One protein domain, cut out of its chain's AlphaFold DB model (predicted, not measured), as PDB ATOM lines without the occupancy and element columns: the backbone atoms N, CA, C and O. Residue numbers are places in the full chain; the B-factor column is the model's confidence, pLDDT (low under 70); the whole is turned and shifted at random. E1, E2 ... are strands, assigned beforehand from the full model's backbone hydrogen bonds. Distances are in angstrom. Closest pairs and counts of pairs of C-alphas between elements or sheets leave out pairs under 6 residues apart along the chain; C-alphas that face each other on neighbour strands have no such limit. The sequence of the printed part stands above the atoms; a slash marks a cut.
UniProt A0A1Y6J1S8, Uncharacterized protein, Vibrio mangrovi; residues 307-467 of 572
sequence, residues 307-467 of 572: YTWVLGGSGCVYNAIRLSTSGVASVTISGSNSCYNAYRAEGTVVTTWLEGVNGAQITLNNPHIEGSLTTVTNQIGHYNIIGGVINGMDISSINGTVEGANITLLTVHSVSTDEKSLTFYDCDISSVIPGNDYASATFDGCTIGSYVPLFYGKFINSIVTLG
ATOM      1  N   TYR A 307      22.810  -4.404  60.699       91.75
ATOM      2  CA  TYR A 307      22.285  -5.465  59.853       91.75
ATOM      3  C   TYR A 307      22.277  -6.796  60.595       91.75
ATOM      4  O   TYR A 307      23.242  -7.141  61.272       91.75
ATOM      5  N   THR A 308      21.191  -7.551  60.448       94.06
ATOM      6  CA  THR A 308      21.084  -8.926  60.956       94.06
ATOM      7  C   THR A 308      21.970  -9.859  60.137       94.06
ATOM      8  O   THR A 308      22.702 -10.671  60.698       94.06
ATOM      9  N   TRP A 309      21.958  -9.699  58.812       96.31
ATOM     10  CA  TRP A 309      22.845 -10.412  57.893       96.31
ATOM     11  C   TRP A 309      23.634  -9.429  57.028       96.31
ATOM     12  O   TRP A 309      23.080  -8.471  56.490       96.31
ATOM     13  N   VAL A 310      24.920  -9.701  56.837       96.31
ATOM     14  CA  VAL A 310      25.775  -8.997  55.877       96.31
ATOM     15  C   VAL A 310      26.294 -10.023  54.880       96.31
ATOM     16  O   VAL A 310      27.046 -10.923  55.250       96.31
ATOM     17  N   LEU A 311      25.876  -9.896  53.623       96.81
ATOM     18  CA  LEU A 311      26.357 -10.703  52.508       96.81
ATOM     19  C   LEU A 311      27.228  -9.813  51.618       96.81
ATOM     20  O   LEU A 311      26.720  -9.109  50.748       96.81
ATOM     21  N   GLY A 312      28.528  -9.794  51.907       94.75
ATOM     22  CA  GLY A 312      29.507  -8.980  51.199       94.75
ATOM     23  C   GLY A 312      30.125  -9.652  49.972       94.75
ATOM     24  O   GLY A 312      29.688 -10.694  49.491       94.75
ATOM     25  N   GLY A 313      31.214  -9.077  49.484       94.00
ATOM     26  CA  GLY A 313      32.155  -9.714  48.578       94.00
ATOM     27  C   GLY A 313      32.327  -8.989  47.247       94.00
ATOM     28  O   GLY A 313      31.428  -8.309  46.740       94.00
ATOM     29  N   SER A 314      33.501  -9.182  46.651       93.75
ATOM     30  CA  SER A 314      33.862  -8.691  45.327       93.75
ATOM     31  C   SER A 314      34.053  -9.849  44.349       93.75
ATOM     32  O   SER A 314      34.897 -10.716  44.571       93.75
ATOM     33  N   GLY A 315      33.270  -9.901  43.270       95.44
ATOM     34  CA  GLY A 315      33.323 -11.002  42.302       95.44
ATOM     35  C   GLY A 315      32.828 -12.339  42.860       95.44
ATOM     36  O   GLY A 315      33.182 -13.388  42.326       95.44
ATOM     37  N   CYS A 316      32.064 -12.324  43.956       97.56
ATOM     38  CA  CYS A 316      31.562 -13.539  44.589       97.56
ATOM     39  C   CYS A 316      30.296 -14.056  43.898       97.56
ATOM     40  O   CYS A 316      29.493 -13.289  43.360       97.56
ATOM     41  N   VAL A 317      30.092 -15.370  43.962       98.44
ATOM     42  CA  VAL A 317      28.875 -16.026  43.473       98.44
ATOM     43  C   VAL A 317      28.165 -16.697  44.636       98.44
ATOM     44  O   VAL A 317      28.739 -17.540  45.317       98.44
ATOM     45  N   TYR A 318      26.897 -16.361  44.821       98.62
ATOM     46  CA  TYR A 318      26.004 -16.981  45.783       98.62
ATOM     47  C   TYR A 318      24.918 -17.748  45.028       98.62
ATOM     48  O   TYR A 318      24.230 -17.154  44.205       98.62
ATOM     49  N   ASN A 319      24.761 -19.053  45.262       98.44
ATOM     50  CA  ASN A 319      23.890 -19.897  44.430       98.44
ATOM     51  C   ASN A 319      22.504 -20.177  45.012       98.44
ATOM     52  O   ASN A 319      21.540 -20.272  44.255       98.44
ATOM     53  N   ALA A 320      22.407 -20.353  46.327       97.94
ATOM     54  CA  ALA A 320      21.147 -20.564  47.020       97.94
ATOM     55  C   ALA A 320      21.237 -19.953  48.416       97.94
ATOM     56  O   ALA A 320      22.025 -20.400  49.253       97.94
ATOM     57  N   ILE A 321      20.430 -18.924  48.664       98.12
ATOM     58  CA  ILE A 321      20.384 -18.237  49.953       98.12
ATOM     59  C   ILE A 321      18.959 -18.302  50.478       98.12
ATOM     60  O   ILE A 321      18.024 -17.924  49.777       98.12
ATOM     61  N   ARG A 322      18.800 -18.727  51.728       97.06
ATOM     62  CA  ARG A 322      17.547 -18.631  52.473       97.06
ATOM     63  C   ARG A 322      17.821 -17.975  53.815       97.06
ATOM     64  O   ARG A 322      18.524 -18.555  54.638       97.06
ATOM     65  N   LEU A 323      17.263 -16.789  54.016       96.62
ATOM     66  CA  LEU A 323      17.299 -16.055  55.278       96.62
ATOM     67  C   LEU A 323      15.874 -15.954  55.809       96.62
ATOM     68  O   LEU A 323      14.990 -15.509  55.078       96.62
ATOM     69  N   SER A 324      15.647 -16.358  57.055       93.31
ATOM     70  CA  SER A 324      14.332 -16.287  57.683       93.31
ATOM     71  C   SER A 324      14.411 -15.889  59.156       93.31
ATOM     72  O   SER A 324      15.331 -16.238  59.904       93.31
ATOM     73  N   THR A 325      13.404 -15.134  59.586       90.00
ATOM     74  CA  THR A 325      13.190 -14.771  60.987       90.00
ATOM     75  C   THR A 325      11.711 -14.495  61.247       90.00
ATOM     76  O   THR A 325      10.951 -14.181  60.333       90.00
ATOM     77  N   SER A 326      11.303 -14.589  62.511       82.06
ATOM     78  CA  SER A 326       9.995 -14.129  62.982       82.06
ATOM     79  C   SER A 326       9.996 -12.669  63.461       82.06
ATOM     80  O   SER A 326       8.927 -12.132  63.746       82.06
ATOM     81  N   GLY A 327      11.169 -12.043  63.622       85.50
ATOM     82  CA  GLY A 327      11.335 -10.674  64.126       85.50
ATOM     83  C   GLY A 327      11.715  -9.670  63.038       85.50
ATOM     84  O   GLY A 327      12.047 -10.052  61.923       85.50
ATOM     85  N   VAL A 328      11.680  -8.371  63.357       87.75
ATOM     86  CA  VAL A 328      12.186  -7.329  62.444       87.75
ATOM     87  C   VAL A 328      13.675  -7.544  62.226       87.75
ATOM     88  O   VAL A 328      14.428  -7.617  63.194       87.75
ATOM     89  N   ALA A 329      14.088  -7.630  60.966       91.75
ATOM     90  CA  ALA A 329      15.477  -7.857  60.610       91.75
ATOM     91  C   ALA A 329      15.851  -7.127  59.327       91.75
ATOM     92  O   ALA A 329      15.009  -6.673  58.548       91.75
ATOM     93  N   SER A 330      17.148  -7.024  59.101       93.12
ATOM     94  CA  SER A 330      17.695  -6.408  57.905       93.12
ATOM     95  C   SER A 330      18.850  -7.237  57.372       93.12
ATOM     96  O   SER A 330      19.614  -7.855  58.113       93.12
ATOM     97  N   VAL A 331      18.980  -7.242  56.058       94.88
ATOM     98  CA  VAL A 331      20.101  -7.844  55.351       94.88
ATOM     99  C   VAL A 331      20.703  -6.789  54.453       94.88
ATOM    100  O   VAL A 331      19.967  -6.102  53.755       94.88
ATOM    101  N   THR A 332      22.023  -6.647  54.468       93.88
ATOM    102  CA  THR A 332      22.728  -5.873  53.444       93.88
ATOM    103  C   THR A 332      23.423  -6.821  52.479       93.88
ATOM    104  O   THR A 332      24.066  -7.794  52.884       93.88
ATOM    105  N   ILE A 333      23.252  -6.538  51.196       93.50
ATOM    106  CA  ILE A 333      23.993  -7.121  50.092       93.50
ATOM    107  C   ILE A 333      25.012  -6.068  49.681       93.50
ATOM    108  O   ILE A 333      24.648  -5.050  49.086       93.50
ATOM    109  N   SER A 334      26.274  -6.307  50.024       89.69
ATOM    110  CA  SER A 334      27.342  -5.320  49.893       89.69
ATOM    111  C   SER A 334      28.496  -5.817  49.024       89.69
ATOM    112  O   SER A 334      28.690  -7.014  48.813       89.69
ATOM    113  N   GLY A 335      29.268  -4.878  48.480       84.94
ATOM    114  CA  GLY A 335      30.481  -5.175  47.718       84.94
ATOM    115  C   GLY A 335      30.367  -4.843  46.232       84.94
ATOM    116  O   GLY A 335      29.806  -3.811  45.851       84.94
ATOM    117  N   SER A 336      30.996  -5.653  45.376       89.44
ATOM    118  CA  SER A 336      31.170  -5.303  43.958       89.44
ATOM    119  C   SER A 336      31.177  -6.502  43.017       89.44
ATOM    120  O   SER A 336      31.860  -7.484  43.245       89.44
ATOM    121  N   ASN A 337      30.473  -6.412  41.892       92.25
ATOM    122  CA  ASN A 337      30.485  -7.426  40.828       92.25
ATOM    123  C   ASN A 337      30.091  -8.834  41.305       92.25
ATOM    124  O   ASN A 337      30.574  -9.830  40.771       92.25
ATOM    125  N   SER A 338      29.226  -8.908  42.317       94.88
ATOM    126  CA  SER A 338      28.768 -10.166  42.910       94.88
ATOM    127  C   SER A 338      27.395 -10.565  42.362       94.88
ATOM    128  O   SER A 338      26.563  -9.716  42.020       94.88
ATOM    129  N   CYS A 339      27.168 -11.873  42.267       96.62
ATOM    130  CA  CYS A 339      25.948 -12.465  41.726       96.62
ATOM    131  C   CYS A 339      25.247 -13.310  42.788       96.62
ATOM    132  O   CYS A 339      25.873 -14.164  43.411       96.62
ATOM    133  N   TYR A 340      23.944 -13.105  42.946       97.69
ATOM    134  CA  TYR A 340      23.099 -13.785  43.919       97.69
ATOM    135  C   TYR A 340      21.981 -14.520  43.187       97.69
ATOM    136  O   TYR A 340      21.011 -13.916  42.735       97.69
ATOM    137  N   ASN A 341      22.123 -15.831  43.053       98.12
ATOM    138  CA  ASN A 341      21.137 -16.713  42.451       98.12
ATOM    139  C   ASN A 341      20.200 -17.259  43.532       98.12
ATOM    140  O   ASN A 341      20.637 -17.560  44.643       98.12
ATOM    141  N   ALA A 342      18.911 -17.378  43.200       96.44
ATOM    142  CA  ALA A 342      17.880 -17.940  44.074       96.44
ATOM    143  C   ALA A 342      17.922 -17.361  45.503       96.44
ATOM    144  O   ALA A 342      17.850 -18.088  46.495       96.44
ATOM    145  N   TYR A 343      18.077 -16.039  45.600       97.44
ATOM    146  CA  TYR A 343      18.106 -15.315  46.865       97.44
ATOM    147  C   TYR A 343      16.718 -15.290  47.507       97.44
ATOM    148  O   TYR A 343      15.774 -14.813  46.881       97.44
ATOM    149  N   ARG A 344      16.579 -15.762  48.748       97.12
ATOM    150  CA  ARG A 344      15.309 -15.749  49.483       97.12
ATOM    151  C   ARG A 344      15.456 -15.013  50.811       97.12
ATOM    152  O   ARG A 344      16.223 -15.440  51.674       97.12
ATOM    153  N   ALA A 345      14.676 -13.950  50.968       94.69
ATOM    154  CA  ALA A 345      14.460 -13.249  52.229       94.69
ATOM    155  C   ALA A 345      13.007 -13.490  52.660       94.69
ATOM    156  O   ALA A 345      12.075 -12.885  52.123       94.69
ATOM    157  N   GLU A 346      12.830 -14.442  53.575       91.38
ATOM    158  CA  GLU A 346      11.538 -14.899  54.087       91.38
ATOM    159  C   GLU A 346      11.188 -14.132  55.373       91.38
ATOM    160  O   GLU A 346      12.025 -13.948  56.259       91.38
ATOM    161  N   GLY A 347       9.935 -13.691  55.474       82.12
ATOM    162  CA  GLY A 347       9.446 -12.796  56.516       82.12
ATOM    163  C   GLY A 347       9.186 -11.386  55.984       82.12
ATOM    164  O   GLY A 347      10.087 -10.681  55.534       82.12
ATOM    165  N   THR A 348       7.942 -10.917  56.115       73.00
ATOM    166  CA  THR A 348       7.504  -9.580  55.655       73.00
ATOM    167  C   THR A 348       8.187  -8.414  56.374       73.00
ATOM    168  O   THR A 348       8.032  -7.262  55.985       73.00
ATOM    169  N   VAL A 349       8.902  -8.704  57.458       69.62
ATOM    170  CA  VAL A 349       9.610  -7.747  58.315       69.62
ATOM    171  C   VAL A 349      11.114  -7.691  58.023       69.62
ATOM    172  O   VAL A 349      11.857  -7.065  58.779       69.62
ATOM    173  N   VAL A 350      11.562  -8.350  56.948       81.38
ATOM    174  CA  VAL A 350      12.953  -8.332  56.492       81.38
ATOM    175  C   VAL A 350      13.145  -7.260  55.420       81.38
ATOM    176  O   VAL A 350      12.536  -7.324  54.352       81.38
ATOM    177  N   THR A 351      14.037  -6.303  55.676       90.56
ATOM    178  CA  THR A 351      14.469  -5.320  54.667       90.56
ATOM    179  C   THR A 351      15.806  -5.735  54.065       90.56
ATOM    180  O   THR A 351      16.805  -5.844  54.779       90.56
ATOM    181  N   THR A 352      15.842  -5.920  52.748       93.44
ATOM    182  CA  THR A 352      17.059  -6.163  51.964       93.44
ATOM    183  C   THR A 352      17.610  -4.846  51.440       93.44
ATOM    184  O   THR A 352      16.957  -4.182  50.642       93.44
ATOM    185  N   TRP A 353      18.813  -4.478  51.860       92.69
ATOM    186  CA  TRP A 353      19.537  -3.289  51.431       92.69
ATOM    187  C   TRP A 353      20.566  -3.663  50.368       92.69
ATOM    188  O   TRP A 353      21.359  -4.579  50.566       92.69
ATOM    189  N   LEU A 354      20.568  -2.949  49.248       89.69
ATOM    190  CA  LEU A 354      21.601  -3.044  48.224       89.69
ATOM    191  C   LEU A 354      22.619  -1.918  48.424       89.69
ATOM    192  O   LEU A 354      22.279  -0.737  48.300       89.69
ATOM    193  N   GLU A 355      23.863  -2.298  48.709       85.88
ATOM    194  CA  GLU A 355      25.008  -1.414  48.943       85.88
ATOM    195  C   GLU A 355      26.111  -1.719  47.916       85.88
ATOM    196  O   GLU A 355      27.020  -2.522  48.131       85.88
ATOM    197  N   GLY A 356      26.015  -1.088  46.744       74.25
ATOM    198  CA  GLY A 356      27.014  -1.236  45.689       74.25
ATOM    199  C   GLY A 356      28.145  -0.221  45.829       74.25
ATOM    200  O   GLY A 356      27.909   0.975  45.998       74.25
ATOM    201  N   VAL A 357      29.395  -0.658  45.668       76.56
ATOM    202  CA  VAL A 357      30.502   0.291  45.457       76.56
ATOM    203  C   VAL A 357      30.254   1.061  44.153       76.56
ATOM    204  O   VAL A 357      29.815   0.484  43.157       76.56
ATOM    205  N   ASN A 358      30.524   2.371  44.138       70.50
ATOM    206  CA  ASN A 358      30.306   3.213  42.958       70.50
ATOM    207  C   ASN A 358      31.006   2.627  41.715       70.50
ATOM    208  O   ASN A 358      32.214   2.385  41.733       70.50
ATOM    209  N   GLY A 359      30.241   2.402  40.643       72.69
ATOM    210  CA  GLY A 359      30.721   1.792  39.398       72.69
ATOM    211  C   GLY A 359      30.776   0.257  39.387       72.69
ATOM    212  O   GLY A 359      31.133  -0.315  38.359       72.69
ATOM    213  N   ALA A 360      30.417  -0.416  40.480       82.81
ATOM    214  CA  ALA A 360      30.294  -1.869  40.529       82.81
ATOM    215  C   ALA A 360      28.875  -2.343  40.198       82.81
ATOM    216  O   ALA A 360      27.928  -1.561  40.272       82.81
ATOM    217  N   GLN A 361      28.726  -3.629  39.872       87.75
ATOM    218  CA  GLN A 361      27.424  -4.251  39.627       87.75
ATOM    219  C   GLN A 361      27.022  -5.235  40.736       87.75
ATOM    220  O   GLN A 361      27.839  -6.043  41.161       87.75
ATOM    221  N   ILE A 362      25.760  -5.237  41.163       91.19
ATOM    222  CA  ILE A 362      25.163  -6.330  41.950       91.19
ATOM    223  C   ILE A 362      24.078  -6.989  41.102       91.19
ATOM    224  O   ILE A 362      23.234  -6.296  40.537       91.19
ATOM    225  N   THR A 363      24.094  -8.318  40.987       94.50
ATOM    226  CA  THR A 363      23.075  -9.052  40.218       94.50
ATOM    227  C   THR A 363      22.261  -9.963  41.127       94.50
ATOM    228  O   THR A 363      22.844 -10.778  41.838       94.50
ATOM    229  N   LEU A 364      20.932  -9.850  41.084       96.12
ATOM    230  CA  LEU A 364      19.996 -10.767  41.736       96.12
ATOM    231  C   LEU A 364      19.255 -11.579  40.666       96.12
ATOM    232  O   LEU A 364      18.474 -11.022  39.899       96.12
ATOM    233  N   ASN A 365      19.459 -12.895  40.636       97.94
ATOM    234  CA  ASN A 365      18.788 -13.806  39.709       97.94
ATOM    235  C   ASN A 365      17.714 -14.613  40.438       97.94
ATOM    236  O   ASN A 365      18.008 -15.400  41.341       97.94
ATOM    237  N   ASN A 366      16.471 -14.448  39.998       97.69
ATOM    238  CA  ASN A 366      15.263 -15.060  40.532       97.69
ATOM    239  C   ASN A 366      15.112 -14.888  42.061       97.69
ATOM    240  O   ASN A 366      15.011 -15.891  42.778       97.69
ATOM    241  N   PRO A 367      15.145 -13.646  42.591       97.62
ATOM    242  CA  PRO A 367      14.967 -13.414  44.019       97.62
ATOM    243  C   PRO A 367      13.532 -13.714  44.485       97.62
ATOM    244  O   PRO A 367      12.573 -13.574  43.731       97.62
ATOM    245  N   HIS A 368      13.373 -14.079  45.753       97.69
ATOM    246  CA  HIS A 368      12.097 -14.184  46.457       97.69
ATOM    247  C   HIS A 368      12.173 -13.356  47.743       97.69
ATOM    248  O   HIS A 368      12.751 -13.794  48.739       97.69
ATOM    249  N   ILE A 369      11.632 -12.139  47.707       97.12
ATOM    250  CA  ILE A 369      11.720 -11.166  48.802       97.12
ATOM    251  C   ILE A 369      10.310 -10.894  49.319       97.12
ATOM    252  O   ILE A 369       9.524 -10.201  48.670       97.12
ATOM    253  N   GLU A 370       9.992 -11.444  50.492       95.06
ATOM    254  CA  GLU A 370       8.671 -11.282  51.112       95.06
ATOM    255  C   GLU A 370       8.496  -9.927  51.808       95.06
ATOM    256  O   GLU A 370       7.368  -9.443  51.932       95.06
ATOM    257  N   GLY A 371       9.592  -9.333  52.278       93.06
ATOM    258  CA  GLY A 371       9.624  -7.984  52.835       93.06
ATOM    259  C   GLY A 371       9.896  -6.930  51.763       93.06
ATOM    260  O   GLY A 371       9.261  -6.925  50.704       93.06
ATOM    261  N   SER A 372      10.833  -6.022  52.038       93.56
ATOM    262  CA  SER A 372      11.206  -4.951  51.111       93.56
ATOM    263  C   SER A 372      12.631  -5.098  50.585       93.56
ATOM    264  O   SER A 372      13.529  -5.581  51.270       93.56
ATOM    265  N   LEU A 373      12.837  -4.653  49.352       94.50
ATOM    266  CA  LEU A 373      14.128  -4.431  48.726       94.50
ATOM    267  C   LEU A 373      14.351  -2.928  48.607       94.50
ATOM    268  O   LEU A 373      13.502  -2.230  48.061       94.50
ATOM    269  N   THR A 374      15.488  -2.438  49.080       91.88
ATOM    270  CA  THR A 374      15.841  -1.023  49.039       91.88
ATOM    271  C   THR A 374      17.307  -0.798  48.696       91.88
ATOM    272  O   THR A 374      18.121  -1.718  48.751       91.88
ATOM    273  N   THR A 375      17.660   0.423  48.313       86.94
ATOM    274  CA  THR A 375      19.027   0.818  47.945       86.94
ATOM    275  C   THR A 375      19.567   1.853  48.917       86.94
ATOM    276  O   THR A 375      18.854   2.788  49.288       86.94
ATOM    277  N   VAL A 376      20.848   1.753  49.274       80.75
ATOM    278  CA  VAL A 376      21.486   2.768  50.119       80.75
ATOM    279  C   VAL A 376      21.787   4.031  49.306       80.75
ATOM    280  O   VAL A 376      22.454   4.002  48.268       80.75
ATOM    281  N   THR A 377      21.298   5.175  49.783       71.81
ATOM    282  CA  THR A 377      21.496   6.480  49.138       71.81
ATOM    283  C   THR A 377      22.988   6.809  49.001       71.81
ATOM    284  O   THR A 377      23.748   6.674  49.955       71.81
ATOM    285  N   ASN A 378      23.407   7.312  47.834       65.94
ATOM    286  CA  ASN A 378      24.790   7.716  47.510       65.94
ATOM    287  C   ASN A 378      25.844   6.589  47.445       65.94
ATOM    288  O   ASN A 378      27.011   6.883  47.185       65.94
ATOM    289  N   GLN A 379      25.464   5.320  47.599       68.00
ATOM    290  CA  GLN A 379      26.334   4.157  47.375       68.00
ATOM    291  C   GLN A 379      25.895   3.430  46.095       68.00
ATOM    292  O   GLN A 379      25.378   2.315  46.107       68.00
ATOM    293  N   ILE A 380      25.991   4.153  44.974       59.38
ATOM    294  CA  ILE A 380      25.304   3.795  43.728       59.38
ATOM    295  C   ILE A 380      26.235   2.976  42.823       59.38
ATOM    296  O   ILE A 380      26.879   3.507  41.915       59.38
ATOM    297  N   GLY A 381      26.295   1.669  43.069       69.94
ATOM    298  CA  GLY A 381      26.581   0.691  42.015       69.94
ATOM    299  C   GLY A 381      25.380   0.521  41.067       69.94
ATOM    300  O   GLY A 381      24.280   0.988  41.358       69.94
ATOM    301  N   HIS A 382      25.580  -0.142  39.928       83.81
ATOM    302  CA  HIS A 382      24.489  -0.621  39.078       83.81
ATOM    303  C   HIS A 382      23.893  -1.892  39.693       83.81
ATOM    304  O   HIS A 382      24.643  -2.778  40.099       83.81
ATOM    305  N   TYR A 383      22.573  -2.047  39.732       87.81
ATOM    306  CA  TYR A 383      21.980  -3.355  40.029       87.81
ATOM    307  C   TYR A 383      21.210  -3.908  38.845       87.81
ATOM    308  O   TYR A 383      20.613  -3.171  38.061       87.81
ATOM    309  N   ASN A 384      21.250  -5.228  38.730       92.44
ATOM    310  CA  ASN A 384      20.504  -5.982  37.744       92.44
ATOM    311  C   ASN A 384      19.663  -7.039  38.460       92.44
ATOM    312  O   ASN A 384      20.211  -7.870  39.184       92.44
ATOM    313  N   ILE A 385      18.351  -7.000  38.285       95.19
ATOM    314  CA  ILE A 385      17.423  -7.964  38.878       95.19
ATOM    315  C   ILE A 385      16.749  -8.712  37.738       95.19
ATOM    316  O   ILE A 385      16.104  -8.086  36.906       95.19
ATOM    317  N   ILE A 386      16.886 -10.035  37.704       97.75
ATOM    318  CA  ILE A 386      16.351 -10.876  36.629       97.75
ATOM    319  C   ILE A 386      15.369 -11.884  37.227       97.75
ATOM    320  O   ILE A 386      15.770 -12.783  37.962       97.75
ATOM    321  N   GLY A 387      14.089 -11.771  36.894       97.62
ATOM    322  CA  GLY A 387      13.009 -12.625  37.372       97.62
ATOM    323  C   GLY A 387      12.614 -12.372  38.829       97.62
ATOM    324  O   GLY A 387      12.930 -11.344  39.429       97.62
ATOM    325  N   GLY A 388      11.950 -13.365  39.422       97.44
ATOM    326  CA  GLY A 388      11.655 -13.403  40.852       97.44
ATOM    327  C   GLY A 388      10.329 -12.771  41.279       97.44
ATOM    328  O   GLY A 388       9.490 -12.376  40.467       97.44
ATOM    329  N   VAL A 389      10.138 -12.729  42.598       97.94
ATOM    330  CA  VAL A 389       8.977 -12.157  43.286       97.94
ATOM    331  C   VAL A 389       9.474 -11.218  44.379       97.94
ATOM    332  O   VAL A 389      10.262 -11.619  45.237       97.94
ATOM    333  N   ILE A 390       9.015  -9.969  44.345       97.56
ATOM    334  CA  ILE A 390       9.431  -8.910  45.266       97.56
ATOM    335  C   ILE A 390       8.179  -8.202  45.784       97.56
ATOM    336  O   ILE A 390       7.462  -7.543  45.031       97.56
ATOM    337  N   ASN A 391       7.900  -8.321  47.080       96.69
ATOM    338  CA  ASN A 391       6.698  -7.720  47.656       96.69
ATOM    339  C   ASN A 391       6.799  -6.192  47.745       96.69
ATOM    340  O   ASN A 391       5.914  -5.491  47.259       96.69
ATOM    341  N   GLY A 392       7.869  -5.663  48.331       95.56
ATOM    342  CA  GLY A 392       8.156  -4.231  48.326       95.56
ATOM    343  C   GLY A 392       9.462  -3.941  47.604       95.56
ATOM    344  O   GLY A 392      10.482  -4.530  47.937       95.56
ATOM    345  N   MET A 393       9.457  -3.018  46.653       94.94
ATOM    346  CA  MET A 393      10.665  -2.480  46.034       94.94
ATOM    347  C   MET A 393      10.676  -0.965  46.229       94.94
ATOM    348  O   MET A 393       9.817  -0.273  45.697       94.94
ATOM    349  N   ASP A 394      11.635  -0.463  46.999       92.12
ATOM    350  CA  ASP A 394      11.797   0.944  47.364       92.12
ATOM    351  C   ASP A 394      13.207   1.426  46.997       92.12
ATOM    352  O   ASP A 394      14.162   1.278  47.763       92.12
ATOM    353  N   ILE A 395      13.360   1.946  45.780       85.00
ATOM    354  CA  ILE A 395      14.669   2.120  45.138       85.00
ATOM    355  C   ILE A 395      14.935   3.569  44.731       85.00
ATOM    356  O   ILE A 395      14.074   4.251  44.177       85.00
ATOM    357  N   SER A 396      16.164   4.031  44.992       77.12
ATOM    358  CA  SER A 396      16.592   5.436  44.896       77.12
ATOM    359  C   SER A 396      17.778   5.704  43.970       77.12
ATOM    360  O   SER A 396      18.380   6.779  44.006       77.12
ATOM    361  N   SER A 397      18.112   4.762  43.091       63.44
ATOM    362  CA  SER A 397      19.295   4.852  42.232       63.44
ATOM    363  C   SER A 397      19.006   5.347  40.812       63.44
ATOM    364  O   SER A 397      18.011   4.974  40.203       63.44
ATOM    365  N   ILE A 398      19.990   6.027  40.227       63.00
ATOM    366  CA  ILE A 398      20.017   6.470  38.821       63.00
ATOM    367  C   ILE A 398      20.382   5.375  37.794       63.00
ATOM    368  O   ILE A 398      20.339   5.648  36.602       63.00
ATOM    369  N   ASN A 399      20.779   4.165  38.217       74.75
ATOM    370  CA  ASN A 399      21.327   3.128  37.325       74.75
ATOM    371  C   ASN A 399      20.912   1.712  37.778       74.75
ATOM    372  O   ASN A 399      21.696   1.010  38.413       74.75
ATOM    373  N   GLY A 400      19.687   1.291  37.475       85.44
ATOM    374  CA  GLY A 400      19.197  -0.050  37.804       85.44
ATOM    375  C   GLY A 400      18.357  -0.630  36.676       85.44
ATOM    376  O   GLY A 400      17.600   0.101  36.033       85.44
ATOM    377  N   THR A 401      18.500  -1.935  36.448       91.88
ATOM    378  CA  THR A 401      17.680  -2.699  35.502       91.88
ATOM    379  C   THR A 401      16.942  -3.808  36.238       91.88
ATOM    380  O   THR A 401      17.534  -4.516  37.055       91.88
ATOM    381  N   VAL A 402      15.650  -3.952  35.954       95.44
ATOM    382  CA  VAL A 402      14.808  -5.043  36.450       95.44
ATOM    383  C   VAL A 402      14.130  -5.700  35.255       95.44
ATOM    384  O   VAL A 402      13.507  -5.009  34.459       95.44
ATOM    385  N   GLU A 403      14.250  -7.011  35.108       98.00
ATOM    386  CA  GLU A 403      13.728  -7.768  33.968       98.00
ATOM    387  C   GLU A 403      12.875  -8.939  34.463       98.00
ATOM    388  O   GLU A 403      13.321  -9.686  35.327       98.00
ATOM    389  N   GLY A 404      11.661  -9.128  33.941       98.12
ATOM    390  CA  GLY A 404      10.850 -10.328  34.184       98.12
ATOM    391  C   GLY A 404      10.366 -10.542  35.627       98.12
ATOM    392  O   GLY A 404      10.017 -11.668  35.989       98.12
ATOM    393  N   ALA A 405      10.402  -9.517  36.483       98.06
ATOM    394  CA  ALA A 405      10.071  -9.645  37.902       98.06
ATOM    395  C   ALA A 405       8.574  -9.438  38.185       98.06
ATOM    396  O   ALA A 405       7.920  -8.596  37.566       98.06
ATOM    397  N   ASN A 406       8.056 -10.148  39.192       98.50
ATOM    398  CA  ASN A 406       6.745  -9.878  39.785       98.50
ATOM    399  C   ASN A 406       6.913  -8.956  40.995       98.50
ATOM    400  O   ASN A 406       7.520  -9.354  41.992       98.50
ATOM    401  N   ILE A 407       6.372  -7.740  40.925       98.31
ATOM    402  CA  ILE A 407       6.521  -6.719  41.967       98.31
ATOM    403  C   ILE A 407       5.148  -6.354  42.530       98.31
ATOM    404  O   ILE A 407       4.274  -5.888  41.801       98.31
ATOM    405  N   THR A 408       4.936  -6.506  43.837       97.94
ATOM    406  CA  THR A 408       3.645  -6.133  44.445       97.94
ATOM    407  C   THR A 408       3.536  -4.613  44.624       97.94
ATOM    408  O   THR A 408       2.562  -4.000  44.184       97.94
ATOM    409  N   LEU A 409       4.542  -3.970  45.215       97.38
ATOM    410  CA  LEU A 409       4.599  -2.516  45.372       97.38
ATOM    411  C   LEU A 409       5.960  -1.983  44.929       97.38
ATOM    412  O   LEU A 409       6.981  -2.342  45.510       97.38
ATOM    413  N   LEU A 410       5.951  -1.085  43.946       96.44
ATOM    414  CA  LEU A 410       7.115  -0.335  43.497       96.44
ATOM    415  C   LEU A 410       7.015   1.128  43.952       96.44
ATOM    416  O   LEU A 410       6.149   1.872  43.488       96.44
ATOM    417  N   THR A 411       7.948   1.547  44.798       94.81
ATOM    418  CA  THR A 411       8.204   2.940  45.161       94.81
ATOM    419  C   THR A 411       9.453   3.419  44.429       94.81
ATOM    420  O   THR A 411      10.552   2.896  44.619       94.81
ATOM    421  N   VAL A 412       9.282   4.421  43.569       91.06
ATOM    422  CA  VAL A 412      10.369   4.974  42.752       91.06
ATOM    423  C   VAL A 412      10.872   6.268  43.377       91.06
ATOM    424  O   VAL A 412      10.104   7.217  43.526       91.06
ATOM    425  N   HIS A 413      12.163   6.352  43.673       87.19
ATOM    426  CA  HIS A 413      12.831   7.592  44.059       87.19
ATOM    427  C   HIS A 413      13.825   8.005  42.969       87.19
ATOM    428  O   HIS A 413      14.514   7.165  42.397       87.19
ATOM    429  N   SER A 414      13.948   9.308  42.708       78.06
ATOM    430  CA  SER A 414      15.059   9.852  41.914       78.06
ATOM    431  C   SER A 414      15.838  10.895  42.703       78.06
ATOM    432  O   SER A 414      15.264  11.643  43.498       78.06
ATOM    433  N   VAL A 415      17.146  10.961  42.464       65.81
ATOM    434  CA  VAL A 415      18.045  11.985  43.017       65.81
ATOM    435  C   VAL A 415      18.356  13.109  42.024       65.81
ATOM    436  O   VAL A 415      18.985  14.094  42.408       65.81
ATOM    437  N   SER A 416      17.928  13.000  40.762       64.44
ATOM    438  CA  SER A 416      18.122  14.061  39.771       64.44
ATOM    439  C   SER A 416      16.963  14.170  38.779       64.44
ATOM    440  O   SER A 416      16.117  13.288  38.648       64.44
ATOM    441  N   THR A 417      16.930  15.298  38.074       58.22
ATOM    442  CA  THR A 417      15.999  15.567  36.971       58.22
ATOM    443  C   THR A 417      16.430  14.924  35.651       58.22
ATOM    444  O   THR A 417      15.723  15.075  34.659       58.22
ATOM    445  N   ASP A 418      17.598  14.274  35.606       57.03
ATOM    446  CA  ASP A 418      18.131  13.687  34.376       57.03
ATOM    447  C   ASP A 418      17.428  12.354  34.076       57.03
ATOM    448  O   ASP A 418      17.200  11.548  34.973       57.03
ATOM    449  N   GLU A 419      17.144  12.086  32.798       54.75
ATOM    450  CA  GLU A 419      16.450  10.888  32.273       54.75
ATOM    451  C   GLU A 419      17.176   9.542  32.522       54.75
ATOM    452  O   GLU A 419      16.787   8.511  31.967       54.75
ATOM    453  N   LYS A 420      18.230   9.520  33.350       57.56
ATOM    454  CA  LYS A 420      18.926   8.298  33.776       57.56
ATOM    455  C   LYS A 420      18.023   7.541  34.741       57.56
ATOM    456  O   LYS A 420      18.060   7.736  35.953       57.56
ATOM    457  N   SER A 421      17.124   6.777  34.136       65.81
ATOM    458  CA  SER A 421      15.965   6.188  34.778       65.81
ATOM    459  C   SER A 421      16.199   4.721  35.089       65.81
ATOM    460  O   SER A 421      16.837   3.976  34.342       65.81
ATOM    461  N   LEU A 422      15.622   4.314  36.211       87.06
ATOM    462  CA  LEU A 422      15.332   2.924  36.506       87.06
ATOM    463  C   LEU A 422      14.541   2.338  35.348       87.06
ATOM    464  O   LEU A 422      13.524   2.913  34.949       87.06
ATOM    465  N   THR A 423      15.031   1.232  34.794       92.44
ATOM    466  CA  THR A 423      14.379   0.591  33.656       92.44
ATOM    467  C   THR A 423      13.848  -0.776  34.049       92.44
ATOM    468  O   THR A 423      14.570  -1.591  34.623       92.44
ATOM    469  N   PHE A 424      12.580  -1.002  33.727       95.88
ATOM    470  CA  PHE A 424      11.859  -2.241  33.959       95.88
ATOM    471  C   PHE A 424      11.508  -2.855  32.609       95.88
ATOM    472  O   PHE A 424      10.911  -2.176  31.777       95.88
ATOM    473  N   TYR A 425      11.870  -4.117  32.405       97.94
ATOM    474  CA  TYR A 425      11.596  -4.894  31.202       97.94
ATOM    475  C   TYR A 425      10.689  -6.070  31.552       97.94
ATOM    476  O   TYR A 425      10.978  -6.796  32.501       97.94
ATOM    477  N   ASP A 426       9.600  -6.260  30.812       98.25
ATOM    478  CA  ASP A 426       8.718  -7.431  30.905       98.25
ATOM    479  C   ASP A 426       8.282  -7.777  32.348       98.25
ATOM    480  O   ASP A 426       8.187  -8.942  32.730       98.25
ATOM    481  N   CYS A 427       8.070  -6.757  33.188       98.44
ATOM    482  CA  CYS A 427       7.701  -6.924  34.594       98.44
ATOM    483  C   CYS A 427       6.183  -6.886  34.795       98.44
ATOM    484  O   CYS A 427       5.482  -6.084  34.172       98.44
ATOM    485  N   ASP A 428       5.699  -7.661  35.765       98.44
ATOM    486  CA  ASP A 428       4.324  -7.597  36.262       98.44
ATOM    487  C   ASP A 428       4.307  -6.857  37.609       98.44
ATOM    488  O   ASP A 428       4.771  -7.364  38.631       98.44
ATOM    489  N   ILE A 429       3.790  -5.626  37.619       98.25
ATOM    490  CA  ILE A 429       3.847  -4.705  38.761       98.25
ATOM    491  C   ILE A 429       2.432  -4.393  39.251       98.25
ATOM    492  O   ILE A 429       1.647  -3.759  38.553       98.25
ATOM    493  N   SER A 430       2.077  -4.769  40.478       97.94
ATOM    494  CA  SER A 430       0.709  -4.546  40.973       97.94
ATOM    495  C   SER A 430       0.424  -3.072  41.286       97.94
ATOM    496  O   SER A 430      -0.679  -2.598  41.013       97.94
ATOM    497  N   SER A 431       1.391  -2.321  41.823       96.94
ATOM    498  CA  SER A 431       1.232  -0.886  42.087       96.94
ATOM    499  C   SER A 431       2.547  -0.120  41.965       96.94
ATOM    500  O   SER A 431       3.560  -0.544  42.514       96.94
ATOM    501  N   VAL A 432       2.502   1.050  41.326       96.00
ATOM    502  CA  VAL A 432       3.619   2.002  41.231       96.00
ATOM    503  C   VAL A 432       3.258   3.304  41.939       96.00
ATOM    504  O   VAL A 432       2.213   3.895  41.649       96.00
ATOM    505  N   ILE A 433       4.135   3.775  42.828       94.88
ATOM    506  CA  ILE A 433       4.002   5.063  43.515       94.88
ATOM    507  C   ILE A 433       5.305   5.881  43.465       94.88
ATOM    508  O   ILE A 433       6.401   5.316  43.499       94.88
ATOM    509  N   PRO A 434       5.220   7.222  43.395       93.19
ATOM    510  CA  PRO A 434       6.387   8.077  43.548       93.19
ATOM    511  C   PRO A 434       6.803   8.137  45.022       93.19
ATOM    512  O   PRO A 434       5.995   8.456  45.894       93.19
ATOM    513  N   GLY A 435       8.077   7.882  45.294       91.88
ATOM    514  CA  GLY A 435       8.695   8.087  46.600       91.88
ATOM    515  C   GLY A 435       9.148   9.531  46.845       91.88
ATOM    516  O   GLY A 435       9.371   9.934  47.985       91.88
ATOM    517  N   ASN A 436       9.280  10.334  45.782       89.94
ATOM    518  CA  ASN A 436       9.531  11.774  45.850       89.94
ATOM    519  C   ASN A 436       9.021  12.509  44.594       89.94
ATOM    520  O   ASN A 436       8.613  11.888  43.610       89.94
ATOM    521  N   ASP A 437       9.079  13.842  44.614       88.94
ATOM    522  CA  ASP A 437       8.580  14.705  43.531       88.94
ATOM    523  C   ASP A 437       9.371  14.607  42.218       88.94
ATOM    524  O   ASP A 437       8.922  15.145  41.210       88.94
ATOM    525  N   TYR A 438      10.524  13.933  42.219       88.12
ATOM    526  CA  TYR A 438      11.407  13.786  41.058       88.12
ATOM    527  C   TYR A 438      11.447  12.356  40.512       88.12
ATOM    528  O   TYR A 438      12.199  12.089  39.580       88.12
ATOM    529  N   ALA A 439      10.652  11.441  41.072       89.44
ATOM    530  CA  ALA A 439      10.648  10.029  40.716       89.44
ATOM    531  C   ALA A 439      10.537   9.821  39.197       89.44
ATOM    532  O   ALA A 439       9.646  10.387  38.559       89.44
ATOM    533  N   SER A 440      11.425   9.008  38.623       89.75
ATOM    534  CA  SER A 440      11.470   8.745  37.185       89.75
ATOM    535  C   SER A 440      11.758   7.276  36.883       89.75
ATOM    536  O   SER A 440      12.605   6.652  37.523       89.75
ATOM    537  N   ALA A 441      11.037   6.709  35.915       92.00
ATOM    538  CA  ALA A 441      11.217   5.321  35.494       92.00
ATOM    539  C   ALA A 441      10.793   5.107  34.036       92.00
ATOM    540  O   ALA A 441       9.888   5.783  33.530       92.00
ATOM    541  N   THR A 442      11.435   4.131  33.395       94.00
ATOM    542  CA  THR A 442      11.054   3.595  32.087       94.00
ATOM    543  C   THR A 442      10.530   2.173  32.259       94.00
ATOM    544  O   THR A 442      11.179   1.341  32.884       94.00
ATOM    545  N   PHE A 443       9.367   1.897  31.681       96.38
ATOM    546  CA  PHE A 443       8.717   0.594  31.654       96.38
ATOM    547  C   PHE A 443       8.634   0.132  30.199       96.38
ATOM    548  O   PHE A 443       8.054   0.831  29.368       96.38
ATOM    549  N   ASP A 444       9.224  -1.013  29.885       97.44
ATOM    550  CA  ASP A 444       9.200  -1.635  28.563       97.44
ATOM    551  C   ASP A 444       8.597  -3.040  28.680       97.44
ATOM    552  O   ASP A 444       9.011  -3.819  29.532       97.44
ATOM    553  N   GLY A 445       7.555  -3.347  27.908       98.06
ATOM    554  CA  GLY A 445       6.862  -4.642  27.974       98.06
ATOM    555  C   GLY A 445       6.144  -4.947  29.300       98.06
ATOM    556  O   GLY A 445       5.737  -6.082  29.527       98.06
ATOM    557  N   CYS A 446       5.978  -3.972  30.198       98.44
ATOM    558  CA  CYS A 446       5.470  -4.218  31.549       98.44
ATOM    559  C   CYS A 446       3.934  -4.212  31.634       98.44
ATOM    560  O   CYS A 446       3.263  -3.415  30.968       98.44
ATOM    561  N   THR A 447       3.378  -5.005  32.554       98.31
ATOM    562  CA  THR A 447       1.981  -4.893  33.002       98.31
ATOM    563  C   THR A 447       1.937  -4.209  34.359       98.31
ATOM    564  O   THR A 447       2.574  -4.648  35.309       98.31
ATOM    565  N   ILE A 448       1.153  -3.141  34.482       98.12
ATOM    566  CA  ILE A 448       0.999  -2.366  35.709       98.12
ATOM    567  C   ILE A 448      -0.467  -2.388  36.146       98.12
ATOM    568  O   ILE A 448      -1.370  -2.052  35.378       98.12
ATOM    569  N   GLY A 449      -0.710  -2.790  37.393       96.56
ATOM    570  CA  GLY A 449      -2.018  -2.761  38.041       96.56
ATOM    571  C   GLY A 449      -2.481  -1.324  38.258       96.56
ATOM    572  O   GLY A 449      -3.219  -0.771  37.448       96.56
ATOM    573  N   SER A 450      -2.010  -0.708  39.341       94.88
ATOM    574  CA  SER A 450      -2.280   0.683  39.720       94.88
ATOM    575  C   SER A 450      -1.064   1.580  39.475       94.88
ATOM    576  O   SER A 450       0.072   1.187  39.743       94.88
ATOM    577  N   TYR A 451      -1.291   2.811  39.014       94.81
ATOM    578  CA  TYR A 451      -0.227   3.772  38.729       94.81
ATOM    579  C   TYR A 451      -0.535   5.152  39.312       94.81
ATOM    580  O   TYR A 451      -1.503   5.800  38.913       94.81
ATOM    581  N   VAL A 452       0.327   5.630  40.212       93.69
ATOM    582  CA  VAL A 452       0.363   7.036  40.627       93.69
ATOM    583  C   VAL A 452       1.447   7.756  39.815       93.69
ATOM    584  O   VAL A 452       2.589   7.294  39.801       93.69
ATOM    585  N   PRO A 453       1.143   8.899  39.168       91.69
ATOM    586  CA  PRO A 453       2.087   9.598  38.302       91.69
ATOM    587  C   PRO A 453       3.442   9.882  38.930       91.69
ATOM    588  O   PRO A 453       3.530  10.544  39.968       91.69
ATOM    589  N   LEU A 454       4.483   9.468  38.219       92.00
ATOM    590  CA  LEU A 454       5.871   9.848  38.459       92.00
ATOM    591  C   LEU A 454       6.146  11.250  37.895       92.00
ATOM    592  O   LEU A 454       5.365  11.754  37.089       92.00
ATOM    593  N   PHE A 455       7.253  11.885  38.285       91.19
ATOM    594  CA  PHE A 455       7.716  13.118  37.634       91.19
ATOM    595  C   PHE A 455       7.948  12.898  36.140       91.19
ATOM    596  O   PHE A 455       7.550  13.718  35.311       91.19
ATOM    597  N   TYR A 456       8.544  11.752  35.814       91.50
ATOM    598  CA  TYR A 456       8.746  11.278  34.456       91.50
ATOM    599  C   TYR A 456       8.450   9.776  34.378       91.50
ATOM    600  O   TYR A 456       9.203   8.957  34.904       91.50
ATOM    601  N   GLY A 457       7.330   9.409  33.758       93.12
ATOM    602  CA  GLY A 457       6.970   8.016  33.490       93.12
ATOM    603  C   GLY A 457       6.973   7.740  31.996       93.12
ATOM    604  O   GLY A 457       6.166   8.326  31.271       93.12
ATOM    605  N   LYS A 458       7.843   6.836  31.545       94.88
ATOM    606  CA  LYS A 458       7.916   6.407  30.147       94.88
ATOM    607  C   LYS A 458       7.478   4.959  30.009       94.88
ATOM    608  O   LYS A 458       7.986   4.098  30.713       94.88
ATOM    609  N   PHE A 459       6.571   4.701  29.080       96.75
ATOM    610  CA  PHE A 459       5.985   3.392  28.828       96.75
ATOM    611  C   PHE A 459       6.215   3.021  27.367       96.75
ATOM    612  O   PHE A 459       5.897   3.795  26.464       96.75
ATOM    613  N   ILE A 460       6.776   1.844  27.130       97.38
ATOM    614  CA  ILE A 460       7.061   1.278  25.814       97.38
ATOM    615  C   ILE A 460       6.409  -0.099  25.801       97.38
ATOM    616  O   ILE A 460       6.641  -0.889  26.709       97.38
ATOM    617  N   ASN A 461       5.519  -0.372  24.844       97.69
ATOM    618  CA  ASN A 461       4.802  -1.651  24.759       97.69
ATOM    619  C   ASN A 461       4.215  -2.146  26.105       97.69
ATOM    620  O   ASN A 461       4.181  -3.342  26.376       97.69
ATOM    621  N   SER A 462       3.790  -1.222  26.973       98.12
ATOM    622  CA  SER A 462       3.389  -1.520  28.355       98.12
ATOM    623  C   SER A 462       1.898  -1.264  28.570       98.12
ATOM    624  O   SER A 462       1.288  -0.457  27.868       98.12
ATOM    625  N   ILE A 463       1.294  -1.928  29.554       97.56
ATOM    626  CA  ILE A 463      -0.138  -1.825  29.856       97.56
ATOM    627  C   ILE A 463      -0.326  -1.339  31.292       97.56
ATOM    628  O   ILE A 463       0.134  -1.987  32.220       97.56
ATOM    629  N   VAL A 464      -1.070  -0.252  31.493       96.12
ATOM    630  CA  VAL A 464      -1.573   0.183  32.805       96.12
ATOM    631  C   VAL A 464      -3.061  -0.166  32.883       96.12
ATOM    632  O   VAL A 464      -3.851   0.386  32.124       96.12
ATOM    633  N   THR A 465      -3.446  -1.104  33.752       89.56
ATOM    634  CA  THR A 465      -4.768  -1.774  33.742       89.56
ATOM    635  C   THR A 465      -5.829  -1.122  34.630       89.56
ATOM    636  O   THR A 465      -7.013  -1.179  34.307       89.56
ATOM    637  N   LEU A 466      -5.429  -0.500  35.739       75.19
ATOM    638  CA  LEU A 466      -6.284   0.272  36.641       75.19
ATOM    639  C   LEU A 466      -5.707   1.679  36.780       75.19
ATOM    640  O   LEU A 466      -5.338   2.130  37.867       75.19
ATOM    641  N   GLY A 467      -5.633   2.387  35.653       60.88
ATOM    642  CA  GLY A 467      -5.442   3.825  35.692       60.88
ATOM    643  C   GLY A 467      -6.692   4.436  36.313       60.88
ATOM    644  O   GLY A 467      -7.689   4.646  35.629       60.88
TER     645      GLY A 467
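AT A GLANCE: This is residues 307 to 467 of the 572 residues of an uncharacterized protein of Vibrio mangrovi (UniProt A0A1Y6J1S8). The chain is wound in stacked turns, a solenoid of roughly triangular section whose turns follow one another along the longest axis, with parallel strands side by side on its walls. E4, E7, E9, E11, E13, E15 and E17, in that order, make one wall; the branched sheet of the other eleven strands wraps round the rest, with E2 and E5 on one wall, E1, E3 and E6 on another, and E8 turning the corner between them. The printed part has 161 residues, with no named helix and 18 named strands, E1 to E18 in number order along the chain: the class is all strand. It is compact, with a radius of gyration of the C-alphas of 14.7 A and spans of 38 by 32 by 24 A.

IN THESE COORDINATES: The larger sheet holds E1, residues 309 to 311, beginning at C-alpha 309 (22.845, -10.412, 57.893); E2, 321 to 324; E3, 329 to 335, 20.0 A long; E5, 343 to 346; E6, 350 to 356, 19.1 A; E8, 368 to 375, 16.6 A; E10, 389 to 395, 15.5 A; E12, 406 to 412, 15.6 A; E14, 428 to 434, 17.4 A; E16, 447 to 451; and E18, 463 to 467, ending at C-alpha 467 (-5.442, 3.825, 35.692). The other sheet holds E4, residues 338 to 341; E7, 361 to 365; E9, 382 to 386; E11, 400 to 403; E13, 422 to 425; E15, 440 to 444; and E17, 456 to 460.

HOW THE PARTS SIT: In the larger, twisted sheet E8 bends by 95 degrees at residue 371. E5, with N 345 and O 368 at 2.9 A, and E6, with N 352 and O 372 at 2.8 A, lie on one side of E8, and E10 lies on the other side, with N 369 and O 389 at 2.9 A. E12, E14, E16 and E18 follow as parallel neighbours, for instance E16 and E18 with N 448 and O 463 at 2.7 A. E1 is the parallel neighbour of E3, with N 311 and O 332 at 2.9 A. The two sheets form a sandwich, two sheets face to face, 9.6 A centre to centre where they face each other, the strands of the one at 26 degrees to those of the other. In the second sheet E4 and E17 are edge strands; N 340 and O 363 of E4 and E7 are 2.8 A apart. Residues 317 to 318 pair with residues 339 to 340 of E4, parallel.

THE WHOLE: The C-alphas farthest apart are those of Ser 314 and Gly 467, 42.4 A. The printed part has no cut and no long link. The mean pLDDT of the printed part is 89.7; residue 349, residues 378 to 381, 397 to 398 and 415 to 421, and residue 467 are under 70.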